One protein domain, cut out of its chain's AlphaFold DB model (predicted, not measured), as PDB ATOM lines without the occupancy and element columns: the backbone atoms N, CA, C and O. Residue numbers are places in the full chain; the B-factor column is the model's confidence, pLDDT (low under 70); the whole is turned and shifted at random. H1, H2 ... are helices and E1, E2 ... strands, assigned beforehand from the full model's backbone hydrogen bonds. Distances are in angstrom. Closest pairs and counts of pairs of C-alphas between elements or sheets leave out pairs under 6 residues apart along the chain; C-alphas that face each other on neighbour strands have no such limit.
ATOM      1  N   GLN A  41      -8.536  -1.774  17.849       91.12
ATOM      2  CA  GLN A  41      -8.893  -0.557  17.119       91.12
ATOM      3  C   GLN A  41     -10.291  -0.661  16.495       91.12
ATOM      4  O   GLN A  41     -11.133   0.193  16.752       91.12
ATOM      5  N   GLU A  42     -10.592  -1.744  15.767       91.88
ATOM      6  CA  GLU A  42     -11.922  -1.970  15.172       91.88
ATOM      7  C   GLU A  42     -13.033  -1.982  16.236       91.88
ATOM      8  O   GLU A  42     -14.141  -1.499  15.998       91.88
ATOM      9  N   LYS A  43     -12.754  -2.519  17.430       91.19
ATOM     10  CA  LYS A  43     -13.713  -2.504  18.545       91.19
ATOM     11  C   LYS A  43     -13.959  -1.095  19.076       91.19
ATOM     12  O   LYS A  43     -15.107  -0.773  19.373       91.19
ATOM     13  N   VAL A  44     -12.915  -0.275  19.213       90.75
ATOM     14  CA  VAL A  44     -13.054   1.128  19.639       90.75
ATOM     15  C   VAL A  44     -13.846   1.919  18.605       90.75
ATOM     16  O   VAL A  44     -14.793   2.598  18.987       90.75
ATOM     17  N   LEU A  45     -13.542   1.759  17.315       92.75
ATOM     18  CA  LEU A  45     -14.274   2.423  16.233       92.75
ATOM     19  C   LEU A  45     -15.767   2.093  16.266       92.75
ATOM     20  O   LEU A  45     -16.584   3.003  16.295       92.75
ATOM     21  N   ARG A  46     -16.134   0.814  16.410       91.69
ATOM     22  CA  ARG A  46     -17.548   0.415  16.544       91.69
ATOM     23  C   ARG A  46     -18.240   1.016  17.762       91.69
ATOM     24  O   ARG A  46     -19.444   1.251  17.725       91.69
ATOM     25  N   ILE A  47     -17.514   1.216  18.863       90.81
ATOM     26  CA  ILE A  47     -18.072   1.876  20.047       90.81
ATOM     27  C   ILE A  47     -18.325   3.351  19.740       90.81
ATOM     28  O   ILE A  47     -19.424   3.824  20.019       90.81
ATOM     29  N   LEU A  48     -17.356   4.045  19.138       93.56
ATOM     30  CA  LEU A  48     -17.500   5.446  18.737       93.56
ATOM     31  C   LEU A  48     -18.643   5.629  17.732       93.56
ATOM     32  O   LEU A  48     -19.431   6.557  17.885       93.56
ATOM     33  N   GLU A  49     -18.808   4.710  16.784       94.56
ATOM     34  CA  GLU A  49     -19.954   4.684  15.868       94.56
ATOM     35  C   GLU A  49     -21.278   4.447  16.604       94.56
ATOM     36  O   GLU A  49     -22.254   5.165  16.393       94.56
ATOM     37  N   SER A  50     -21.323   3.477  17.526       92.62
ATOM     38  CA  SER A  50     -22.547   3.166  18.282       92.62
ATOM     39  C   SER A  50     -23.014   4.303  19.193       92.62
ATOM     40  O   SER A  50     -24.201   4.404  19.489       92.62
ATOM     41  N   GLU A  51     -22.086   5.152  19.632       92.25
ATOM     42  CA  GLU A  51     -22.357   6.329  20.459       92.25
ATOM     43  C   GLU A  51     -22.529   7.601  19.602       92.25
ATOM     44  O   GLU A  51     -22.600   8.696  20.149       92.25
ATOM     45  N   SER A  52     -22.611   7.467  18.267       95.06
ATOM     46  CA  SER A  52     -22.732   8.583  17.307       95.06
ATOM     47  C   SER A  52     -21.608   9.622  17.415       95.06
ATOM     48  O   SER A  52     -21.797  10.794  17.099       95.06
ATOM     49  N   VAL A  53     -20.433   9.194  17.881       95.62
ATOM     50  CA  VAL A  53     -19.221  10.016  17.917       95.62
ATOM     51  C   VAL A  53     -18.560  10.002  16.545       95.62
ATOM     52  O   VAL A  53     -18.143  11.053  16.070       95.62
ATOM     53  N   PHE A  54     -18.483   8.829  15.907       97.50
ATOM     54  CA  PHE A  54     -18.010   8.658  14.530       97.50
ATOM     55  C   PHE A  54     -19.161   8.241  13.617       97.50
ATOM     56  O   PHE A  54     -20.000   7.426  13.989       97.50
ATOM     57  N   GLU A  55     -19.172   8.758  12.398       97.12
ATOM     58  CA  GLU A  55     -20.122   8.394  11.355       97.12
ATOM     59  C   GLU A  55     -19.350   8.182  10.049       97.12
ATOM     60  O   GLU A  55     -18.548   9.025   9.654       97.12
ATOM     61  N   THR A  56     -19.577   7.064   9.356       96.69
ATOM     62  CA  THR A  56     -19.003   6.873   8.016       96.69
ATOM     63  C   THR A  56     -19.969   7.438   6.982       96.69
ATOM     64  O   THR A  56     -21.028   6.855   6.740       96.69
ATOM     65  N   ILE A  57     -19.609   8.553   6.345       96.25
ATOM     66  CA  ILE A  57     -20.436   9.216   5.332       96.25
ATOM     67  C   ILE A  57     -19.655   9.289   4.022       96.25
ATOM     68  O   ILE A  57     -18.578   9.871   3.956       96.25
ATOM     69  N   ASN A  58     -20.192   8.673   2.964       93.88
ATOM     70  CA  ASN A  58     -19.555   8.603   1.640       93.88
ATOM     71  C   ASN A  58     -18.115   8.047   1.657       93.88
ATOM     72  O   ASN A  58     -17.297   8.420   0.826       93.88
ATOM     73  N   GLY A  59     -17.809   7.147   2.597       94.06
ATOM     74  CA  GLY A  59     -16.474   6.560   2.757       94.06
ATOM     75  C   GLY A  59     -15.507   7.382   3.614       94.06
ATOM     76  O   GLY A  59     -14.420   6.891   3.897       94.06
ATOM     77  N   HIS A  60     -15.912   8.566   4.074       96.00
ATOM     78  CA  HIS A  60     -15.140   9.406   4.988       96.00
ATOM     79  C   HIS A  60     -15.594   9.205   6.434       96.00
ATOM     80  O   HIS A  60     -16.783   9.006   6.694       96.00
ATOM     81  N   THR A  61     -14.660   9.295   7.383       97.69
ATOM     82  CA  THR A  61     -14.983   9.259   8.818       97.69
ATOM     83  C   THR A  61     -15.292  10.671   9.303       97.69
ATOM     84  O   THR A  61     -14.389  11.492   9.442       97.69
ATOM     85  N   VAL A  62     -16.561  10.964   9.574       97.94
ATOM     86  CA  VAL A  62     -17.009  12.224  10.174       97.94
ATOM     87  C   VAL A  62     -17.035  12.067  11.693       97.94
ATOM     88  O   VAL A  62     -17.619  11.113  12.200       97.94
ATOM     89  N   ALA A  63     -16.391  12.973  12.426       97.88
ATOM     90  CA  ALA A  63     -16.189  12.837  13.869       97.88
ATOM     91  C   ALA A  63     -16.700  14.045  14.663       97.88
ATOM     92  O   ALA A  63     -16.335  15.190  14.389       97.88
ATOM     93  N   ASP A  64     -17.490  13.785  15.704       97.38
ATOM     94  CA  ASP A  64     -17.873  14.767  16.717       97.38
ATOM     95  C   ASP A  64     -16.728  14.954  17.730       97.38
ATOM     96  O   ASP A  64     -16.527  14.166  18.663       97.38
ATOM     97  N   ILE A  65     -15.938  16.009  17.517       96.56
ATOM     98  CA  ILE A  65     -14.746  16.321  18.315       96.56
ATOM     99  C   ILE A  65     -15.101  16.674  19.765       96.56
ATOM    100  O   ILE A  65     -14.366  16.312  20.687       96.56
ATOM    101  N   GLU A  66     -16.232  17.336  20.004       94.62
ATOM    102  CA  GLU A  66     -16.657  17.694  21.360       94.62
ATOM    103  C   GLU A  66     -17.129  16.459  22.132       94.62
ATOM    104  O   GLU A  66     -16.821  16.306  23.321       94.62
ATOM    105  N   ALA A  67     -17.786  15.513  21.455       93.69
ATOM    106  CA  ALA A  67     -18.111  14.223  22.047       93.69
ATOM    107  C   ALA A  67     -16.848  13.413  22.400       93.69
ATOM    108  O   ALA A  67     -16.796  12.823  23.483       93.69
ATOM    109  N   LEU A  68     -15.798  13.445  21.566       92.56
ATOM    110  CA  LEU A  68     -14.503  12.815  21.877       92.56
ATOM    111  C   LEU A  68     -13.819  13.416  23.115       92.56
ATOM    112  O   LEU A  68     -13.165  12.688  23.865       92.56
ATOM    113  N   LYS A  69     -13.979  14.718  23.371       91.75
ATOM    114  CA  LYS A  69     -13.434  15.382  24.571       91.75
ATOM    115  C   LYS A  69     -14.173  14.993  25.853       91.75
ATOM    116  O   LYS A  69     -13.666  15.221  26.954       91.75
ATOM    117  N   ASN A  70     -15.366  14.401  25.751       89.56
ATOM    118  CA  ASN A  70     -16.188  14.075  26.910       89.56
ATOM    119  C   ASN A  70     -15.594  12.900  27.716       89.56
ATOM    120  O   ASN A  70     -15.619  11.752  27.268       89.56
ATOM    121  N   PRO A  71     -15.160  13.106  28.974       84.44
ATOM    122  CA  PRO A  71     -14.563  12.037  29.780       84.44
ATOM    123  C   PRO A  71     -15.528  10.895  30.091       84.44
ATOM    124  O   PRO A  71     -15.089   9.810  30.470       84.44
ATOM    125  N   ALA A  72     -16.841  11.133  30.010       85.38
ATOM    126  CA  ALA A  72     -17.849  10.099  30.208       85.38
ATOM    127  C   ALA A  72     -17.783   9.018  29.121       85.38
ATOM    128  O   ALA A  72     -17.985   7.847  29.452       85.38
ATOM    129  N   LEU A  73     -17.420   9.395  27.888       85.56
ATOM    130  CA  LEU A  73     -17.224   8.474  26.767       85.56
ATOM    131  C   LEU A  73     -16.168   7.419  27.113       85.56
ATOM    132  O   LEU A  73     -16.375   6.229  26.900       85.56
ATOM    133  N   TRP A  74     -15.073   7.846  27.744       82.50
ATOM    134  CA  TRP A  74     -13.911   7.004  28.041       82.50
ATOM    135  C   TRP A  74     -13.978   6.273  29.393       82.50
ATOM    136  O   TRP A  74     -13.063   5.528  29.753       82.50
ATOM    137  N   LYS A  75     -15.049   6.461  30.175       75.50
ATOM    138  CA  LYS A  75     -15.247   5.782  31.472       75.50
ATOM    139  C   LYS A  75     -15.746   4.335  31.288       75.50
ATOM    140  O   LYS A  75     -15.928   3.853  30.177       75.50
ATOM    141  N   ARG A  76     -15.924   3.613  32.414       60.81
ATOM    142  CA  ARG A  76     -16.155   2.149  32.621       60.81
ATOM    143  C   ARG A  76     -16.949   1.336  31.569       60.81
ATOM    144  O   ARG A  76     -16.844   0.111  31.607       60.81
ATOM    145  N   ASN A  77     -17.703   1.945  30.659       60.78
ATOM    146  CA  ASN A  77     -18.468   1.256  29.619       60.78
ATOM    147  C   ASN A  77     -17.600   0.753  28.452       60.78
ATOM    148  O   ASN A  77     -17.880  -0.328  27.939       60.78
ATOM    149  N   VAL A  78     -16.513   1.448  28.089       70.06
ATOM    150  CA  VAL A  78     -15.640   1.020  26.973       70.06
ATOM    151  C   VAL A  78     -14.899  -0.270  27.319       70.06
ATOM    152  O   VAL A  78     -14.948  -1.223  26.550       70.06
ATOM    153  N   ASN A  79     -14.333  -0.354  28.530       69.00
ATOM    154  CA  ASN A  79     -13.619  -1.530  29.054       69.00
ATOM    155  C   ASN A  79     -14.396  -2.845  28.908       69.00
ATOM    156  O   ASN A  79     -13.874  -3.834  28.394       69.00
ATOM    157  N   LYS A  80     -15.669  -2.830  29.324       71.69
ATOM    158  CA  LYS A  80     -16.552  -3.999  29.229       71.69
ATOM    159  C   LYS A  80     -16.889  -4.356  27.782       71.69
ATOM    160  O   LYS A  80     -17.047  -5.528  27.467       71.69
ATOM    161  N   ARG A  81     -17.017  -3.359  26.901       73.88
ATOM    162  CA  ARG A  81     -17.424  -3.557  25.501       73.88
ATOM    163  C   ARG A  81     -16.282  -4.040  24.602       73.88
ATOM    164  O   ARG A  81     -16.534  -4.802  23.674       73.88
ATOM    165  N   ILE A  82     -15.034  -3.666  24.885       75.50
ATOM    166  CA  ILE A  82     -13.860  -4.122  24.113       75.50
ATOM    167  C   ILE A  82     -13.333  -5.505  24.546       75.50
ATOM    168  O   ILE A  82     -12.515  -6.102  23.836       75.50
ATOM    169  N   GLY A  83     -13.824  -6.041  25.671       71.12
ATOM    170  CA  GLY A  83     -13.404  -7.334  26.225       71.12
ATOM    171  C   GLY A  83     -12.031  -7.294  26.899       71.12
ATOM    172  O   GLY A  83     -11.318  -8.295  26.901       71.12
ATOM    173  N   LEU A  84     -11.632  -6.135  27.435       69.00
ATOM    174  CA  LEU A  84     -10.437  -5.994  28.269       69.00
ATOM    175  C   LEU A  84     -10.848  -6.126  29.741       69.00
ATOM    176  O   LEU A  84     -10.835  -5.158  30.495       69.00
ATOM    177  N   ASP A  85     -11.224  -7.334  30.165       61.81
ATOM    178  CA  ASP A  85     -11.754  -7.578  31.519       61.81
ATOM    179  C   ASP A  85     -10.715  -7.348  32.642       61.81
ATOM    180  O   ASP A  85     -11.067  -7.271  33.822       61.81
ATOM    181  N   HIS A  86      -9.434  -7.177  32.287       61.72
ATOM    182  CA  HIS A  86      -8.327  -6.985  33.234       61.72
ATOM    183  C   HIS A  86      -7.426  -5.765  32.960       61.72
ATOM    184  O   HIS A  86      -6.676  -5.367  33.852       61.72
ATOM    185  N   ALA A  87      -7.506  -5.130  31.783       63.31
ATOM    186  CA  ALA A  87      -6.716  -3.941  31.455       63.31
ATOM    187  C   ALA A  87      -7.602  -2.691  31.492       63.31
ATOM    188  O   ALA A  87      -8.658  -2.651  30.868       63.31
ATOM    189  N   LYS A  88      -7.184  -1.658  32.232       71.31
ATOM    190  CA  LYS A  88      -7.895  -0.374  32.253       71.31
ATOM    191  C   LYS A  88      -7.644   0.342  30.925       71.31
ATOM    192  O   LYS A  88      -6.607   0.979  30.777       71.31
ATOM    193  N   PHE A  89      -8.597   0.270  30.002       76.69
ATOM    194  CA  PHE A  89      -8.728   1.206  28.889       76.69
ATOM    195  C   PHE A  89      -8.673   2.612  29.467       76.69
ATOM    196  O   PHE A  89      -9.531   3.021  30.259       76.69
ATOM    197  N   SER A  90      -7.585   3.286  29.139       78.38
ATOM    198  CA  SER A  90      -7.322   4.667  29.481       78.38
ATOM    199  C   SER A  90      -7.467   5.490  28.204       78.38
ATOM    200  O   SER A  90      -7.385   4.932  27.106       78.38
ATOM    201  N   PRO A  91      -7.613   6.816  28.306       80.62
ATOM    202  CA  PRO A  91      -7.507   7.648  27.118       80.62
ATOM    203  C   PRO A  91      -6.122   7.518  26.436       80.62
ATOM    204  O   PRO A  91      -6.028   7.776  25.246       80.62
ATOM    205  N   GLY A  92      -5.101   6.999  27.152       83.75
ATOM    206  CA  GLY A  92      -3.793   6.534  26.642       83.75
ATOM    207  C   GLY A  92      -3.945   5.543  25.511       83.75
ATOM    208  O   GLY A  92      -3.539   5.780  24.381       83.75
ATOM    209  N   VAL A  93      -4.647   4.460  25.830       85.75
ATOM    210  CA  VAL A  93      -4.965   3.401  24.876       85.75
ATOM    211  C   VAL A  93      -5.855   3.933  23.749       85.75
ATOM    212  O   VAL A  93      -5.698   3.524  22.607       85.75
ATOM    213  N   ALA A  94      -6.776   4.861  24.034       88.62
ATOM    214  CA  ALA A  94      -7.584   5.485  22.984       88.62
ATOM    215  C   ALA A  94      -6.717   6.280  21.996       88.62
ATOM    216  O   ALA A  94      -6.864   6.100  20.792       88.62
ATOM    217  N   PHE A  95      -5.791   7.102  22.493       90.69
ATOM    218  CA  PHE A  95      -4.831   7.831  21.667       90.69
ATOM    219  C   PHE A  95      -3.977   6.874  20.823       90.69
ATOM    220  O   PHE A  95      -3.931   7.024  19.608       90.69
ATOM    221  N   GLU A  96      -3.399   5.834  21.428       89.25
ATOM    222  CA  GLU A  96      -2.589   4.829  20.718       89.25
ATOM    223  C   GLU A  96      -3.362   4.079  19.622       89.25
ATOM    224  O   GLU A  96      -2.785   3.715  18.599       89.25
ATOM    225  N   LEU A  97      -4.659   3.826  19.825       91.38
ATOM    226  CA  LEU A  97      -5.503   3.122  18.853       91.38
ATOM    227  C   LEU A  97      -6.056   4.039  17.759       91.38
ATOM    228  O   LEU A  97      -6.449   3.550  16.703       91.38
ATOM    229  N   LEU A  98      -6.134   5.343  18.011       93.81
ATOM    230  CA  LEU A  98      -6.733   6.318  17.097       93.81
ATOM    231  C   LEU A  98      -5.686   7.229  16.430       93.81
ATOM    232  O   LEU A  98      -6.022   7.994  15.526       93.81
ATOM    233  N   GLN A  99      -4.415   7.159  16.836       92.00
ATOM    234  CA  GLN A  99      -3.328   7.862  16.159       92.00
ATOM    235  C   GLN A  99      -3.208   7.416  14.695       92.00
ATOM    236  O   GLN A  99      -3.371   6.244  14.361       92.00
ATOM    237  N   GLY A 100      -2.934   8.375  13.809       91.25
ATOM    238  CA  GLY A 100      -2.839   8.139  12.365       91.25
ATOM    239  C   GLY A 100      -4.177   8.098  11.622       91.25
ATOM    240  O   GLY A 100      -4.161   7.993  10.400       91.25
ATOM    241  N   MET A 101      -5.316   8.214  12.312       96.06
ATOM    242  CA  MET A 101      -6.608   8.364  11.643       96.06
ATOM    243  C   MET A 101      -6.755   9.736  10.990       96.06
ATOM    244  O   MET A 101      -6.402  10.756  11.586       96.06
ATOM    245  N   GLU A 102      -7.352   9.743   9.804       97.62
ATOM    246  CA  GLU A 102      -7.838  10.937   9.122       97.62
ATOM    247  C   GLU A 102      -9.362  10.998   9.261       97.62
ATOM    248  O   GLU A 102     -10.051   9.978   9.184       97.62
ATOM    249  N   ILE A 103      -9.875  12.184   9.565       98.12
ATOM    250  CA  ILE A 103     -11.279  12.422   9.890       98.12
ATOM    251  C   ILE A 103     -11.726  13.769   9.321       98.12
ATOM    252  O   ILE A 103     -10.910  14.653   9.069       98.12
ATOM    253  N   ILE A 104     -13.033  13.952   9.180       98.06
ATOM    254  CA  ILE A 104     -13.655  15.247   8.907       98.06
ATOM    255  C   ILE A 104     -14.383  15.692  10.185       98.06
ATOM    256  O   ILE A 104     -15.284  14.977  10.632       98.06
ATOM    257  N   PRO A 105     -14.027  16.829  10.811       97.94
ATOM    258  CA  PRO A 105     -14.777  17.338  11.956       97.94
ATOM    259  C   PRO A 105     -16.252  17.544  11.584       97.94
ATOM    260  O   PRO A 105     -16.561  18.061  10.511       97.94
ATOM    261  N   LYS A 106     -17.177  17.096  12.438       97.75
ATOM    262  CA  LYS A 106     -18.620  17.091  12.136       97.75
ATOM    263  C   LYS A 106     -19.168  18.484  11.822       97.75
ATOM    264  O   LYS A 106     -19.936  18.639  10.876       97.75
ATOM    265  N   ASP A 107     -18.721  19.495  12.554       97.00
ATOM    266  CA  ASP A 107     -19.061  20.899  12.321       97.00
ATOM    267  C   ASP A 107     -18.530  21.417  10.974       97.00
ATOM    268  O   ASP A 107     -19.245  22.110  10.245       97.00
ATOM    269  N   GLU A 108     -17.305  21.046  10.592       96.38
ATOM    270  CA  GLU A 108     -16.746  21.371   9.277       96.38
ATOM    271  C   GLU A 108     -17.475  20.656   8.137       96.38
ATOM    272  O   GLU A 108     -17.711  21.266   7.092       96.38
ATOM    273  N   TYR A 109     -17.859  19.393   8.338       97.44
ATOM    274  CA  TYR A 109     -18.646  18.619   7.380       97.44
ATOM    275  C   TYR A 109     -20.017  19.263   7.140       97.44
ATOM    276  O   TYR A 109     -20.395  19.522   5.995       97.44
ATOM    277  N   GLU A 110     -20.744  19.582   8.214       96.94
ATOM    278  CA  GLU A 110     -22.049  20.246   8.147       96.94
ATOM    279  C   GLU A 110     -21.947  21.623   7.480       96.94
ATOM    280  O   GLU A 110     -22.761  21.962   6.617       96.94
ATOM    281  N   LYS A 111     -20.914  22.400   7.819       97.00
ATOM    282  CA  LYS A 111     -20.644  23.697   7.191       97.00
ATOM    283  C   LYS A 111     -20.331  23.559   5.700       97.00
ATOM    284  O   LYS A 111     -20.875  24.309   4.893       97.00
ATOM    285  N   ALA A 112     -19.485  22.606   5.314       96.62
ATOM    286  CA  ALA A 112     -19.146  22.358   3.915       96.62
ATOM    287  C   ALA A 112     -20.385  21.952   3.098       96.62
ATOM    288  O   ALA A 112     -20.579  22.456   1.990       96.62
ATOM    289  N   LEU A 113     -21.265  21.132   3.682       96.25
ATOM    290  CA  LEU A 113     -22.543  20.744   3.088       96.25
ATOM    291  C   LEU A 113     -23.471  21.952   2.879       96.25
ATOM    292  O   LEU A 113     -24.059  22.088   1.807       96.25
ATOM    293  N   GLN A 114     -23.574  22.846   3.868       97.25
ATOM    294  CA  GLN A 114     -24.358  24.087   3.760       97.25
ATOM    295  C   GLN A 114     -23.798  25.043   2.697       97.25
ATOM    296  O   GLN A 114     -24.561  25.703   1.993       97.25
ATOM    297  N   GLU A 115     -22.475  25.109   2.568       97.25
ATOM    298  CA  GLU A 115     -21.765  25.970   1.615       97.25
ATOM    299  C   GLU A 115     -21.648  25.346   0.209       97.25
ATOM    300  O   GLU A 115     -21.151  25.997  -0.711       97.25
ATOM    301  N   GLY A 116     -22.095  24.099   0.018       96.00
ATOM    302  CA  GLY A 116     -22.005  23.386  -1.260       96.00
ATOM    303  C   GLY A 116     -20.570  23.074  -1.702       96.00
ATOM    304  O   GLY A 116     -20.313  22.952  -2.900       96.00
ATOM    305  N   ARG A 117     -19.627  22.960  -0.759       96.25
ATOM    306  CA  ARG A 117     -18.220  22.611  -1.019       96.25
ATOM    307  C   ARG A 117     -17.859  21.250  -0.427       96.25
ATOM    308  O   ARG A 117     -18.532  20.750   0.466       96.25
ATOM    309  N   GLY A 118     -16.771  20.658  -0.914       94.44
ATOM    310  CA  GLY A 118     -16.200  19.455  -0.306       94.44
ATOM    311  C   GLY A 118     -15.592  19.757   1.066       94.44
ATOM    312  O   GLY A 118     -14.993  20.818   1.263       94.44
ATOM    313  N   ALA A 119     -15.749  18.826   2.004       95.25
ATOM    314  CA  ALA A 119     -14.987  18.821   3.245       95.25
ATOM    315  C   ALA A 119     -13.660  18.071   3.036       95.25
ATOM    316  O   ALA A 119     -13.568  17.203   2.168       95.25
ATOM    317  N   HIS A 120     -12.634  18.429   3.804       96.06
ATOM    318  CA  HIS A 120     -11.307  17.830   3.697       96.06
ATOM    319  C   HIS A 120     -11.013  16.996   4.934       96.06
ATOM    320  O   HIS A 120     -11.312  17.411   6.051       96.06
ATOM    321  N   GLU A 121     -10.415  15.830   4.720       97.56
ATOM    322  CA  GLU A 121      -9.909  15.013   5.811       97.56
ATOM    323  C   GLU A 121      -8.667  15.666   6.418       97.56
ATOM    324  O   GLU A 121      -7.787  16.171   5.714       97.56
ATOM    325  N   ILE A 122      -8.615  15.664   7.744       97.50
ATOM    326  CA  ILE A 122      -7.475  16.118   8.530       97.50
ATOM    327  C   ILE A 122      -7.088  15.027   9.531       97.50
ATOM    328  O   ILE A 122      -7.941  14.247   9.959       97.50
ATOM    329  N   PRO A 123      -5.817  14.953   9.951       97.38
ATOM    330  CA  PRO A 123      -5.417  14.038  11.009       97.38
ATOM    331  C   PRO A 123      -6.202  14.292  12.300       97.38
ATOM    332  O   PRO A 123      -6.372  15.441  12.723       97.38
ATOM    333  N   LEU A 124      -6.624  13.222  12.972       96.88
ATOM    334  CA  LEU A 124      -7.283  13.326  14.271       96.88
ATOM    335  C   LEU A 124      -6.333  13.911  15.324       96.88
ATOM    336  O   LEU A 124      -6.710  14.834  16.036       96.88
TER     337      LEU A 124
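AT A GLANCE: This is residues 41 to 124 of the 749 residues of the protein "N-acetyltransferase domain-containing protein" of Candidatus Moranbacteria bacterium GW2011_GWF1_35_5 (UniProt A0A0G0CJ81). A small twisted sheet of three short strands, E1, E2 and E3, lies between two helical parts of a rod-like domain: H5 reaches toward one end from one face, while on the opposite face H1 stands up from the sheet and meets H3 and H4 toward the other end. H2 only grazes the sheet, and the last printed residues fold back along E3. The printed part has 84 residues with five named helices and three named strands, in the order H1 E1 E2 H2 H3 H4 E3 H5; the sheet is mixed, in the order E1, E2, E3, and the class is mixed, helices and strands. It is only just compact, close to loose, with a radius of gyration of the C-alphas of 13.8 A and spans of 48 by 22 by 18 A.

IN THESE COORDINATES: The sheet holds E1, residues 54 to 57, E2, residues 60 to 63, and E3, residues 102 to 105, 9.5 A, 9.6 A and 9.9 A long. H1, residues 41 to 50, is 14.2 A long and begins at C-alpha 41 (-8.893, -0.557, 17.119). H2 is residues 65 to 69, 6.5 A; H3 residues 77 to 82, 9.0 A; H4 residues 91 to 98, 10.1 A. H5, residues 106 to 115, is 14.1 A long and ends at C-alpha 115 (-21.765, 25.970, 1.615).

HOW THE PARTS SIT: E1 and E2 form a hairpin, antiparallel at 148 degrees, with N 55 and O 62 2.8 A apart, within hydrogen-bond range. E2 and E3 are parallel at 54 degrees, with N 104 and O 61 2.8 A apart, within range. E2, H2 H3 H4 and E3 make a strand-helix-strand unit, two parallel neighbour strands with helices between. Residues 102 to 103 of E3 pair antiparallel with residues 122 to 123. H5 is on the sheet over E3, at a height of 9.8 A, and runs along the strands, at 7 degrees to E3 on the local plane. H1 is on the opposite face at a height of 8.3 A, only just over E1, with 3 of its C-alphas there, and stands up from the sheet; the closest C-alphas of H1 and E1, those of Leu 48 and Phe 54, are 5.3 A apart. H1 touches H3 at a steep tilt of 46 degrees, opposite ways, closest at the C-alphas of Lys 43 and Ile 82, 5.8 A. H1 touches H4 about perpendicular, at 80 degrees, closest at the C-alphas of Gln 41 and Leu 97, 5.3 A. H3 and H4 are apart, and neither is on the sheet. In H1, H2, H3, H4 and H5 every O i to N i+4 pair is within hydrogen-bond range.

THE WHOLE: The two C-alphas farthest apart, those of His 86 and Gly 116, are 48.0 A apart. The printed part has no cut and no long link; H2 to H3 and H3 to H4 are short links, the others tight. Mean pLDDT of the printed part is 89.1; residues 76 to 77, 79 and 84 to 87 are under 70.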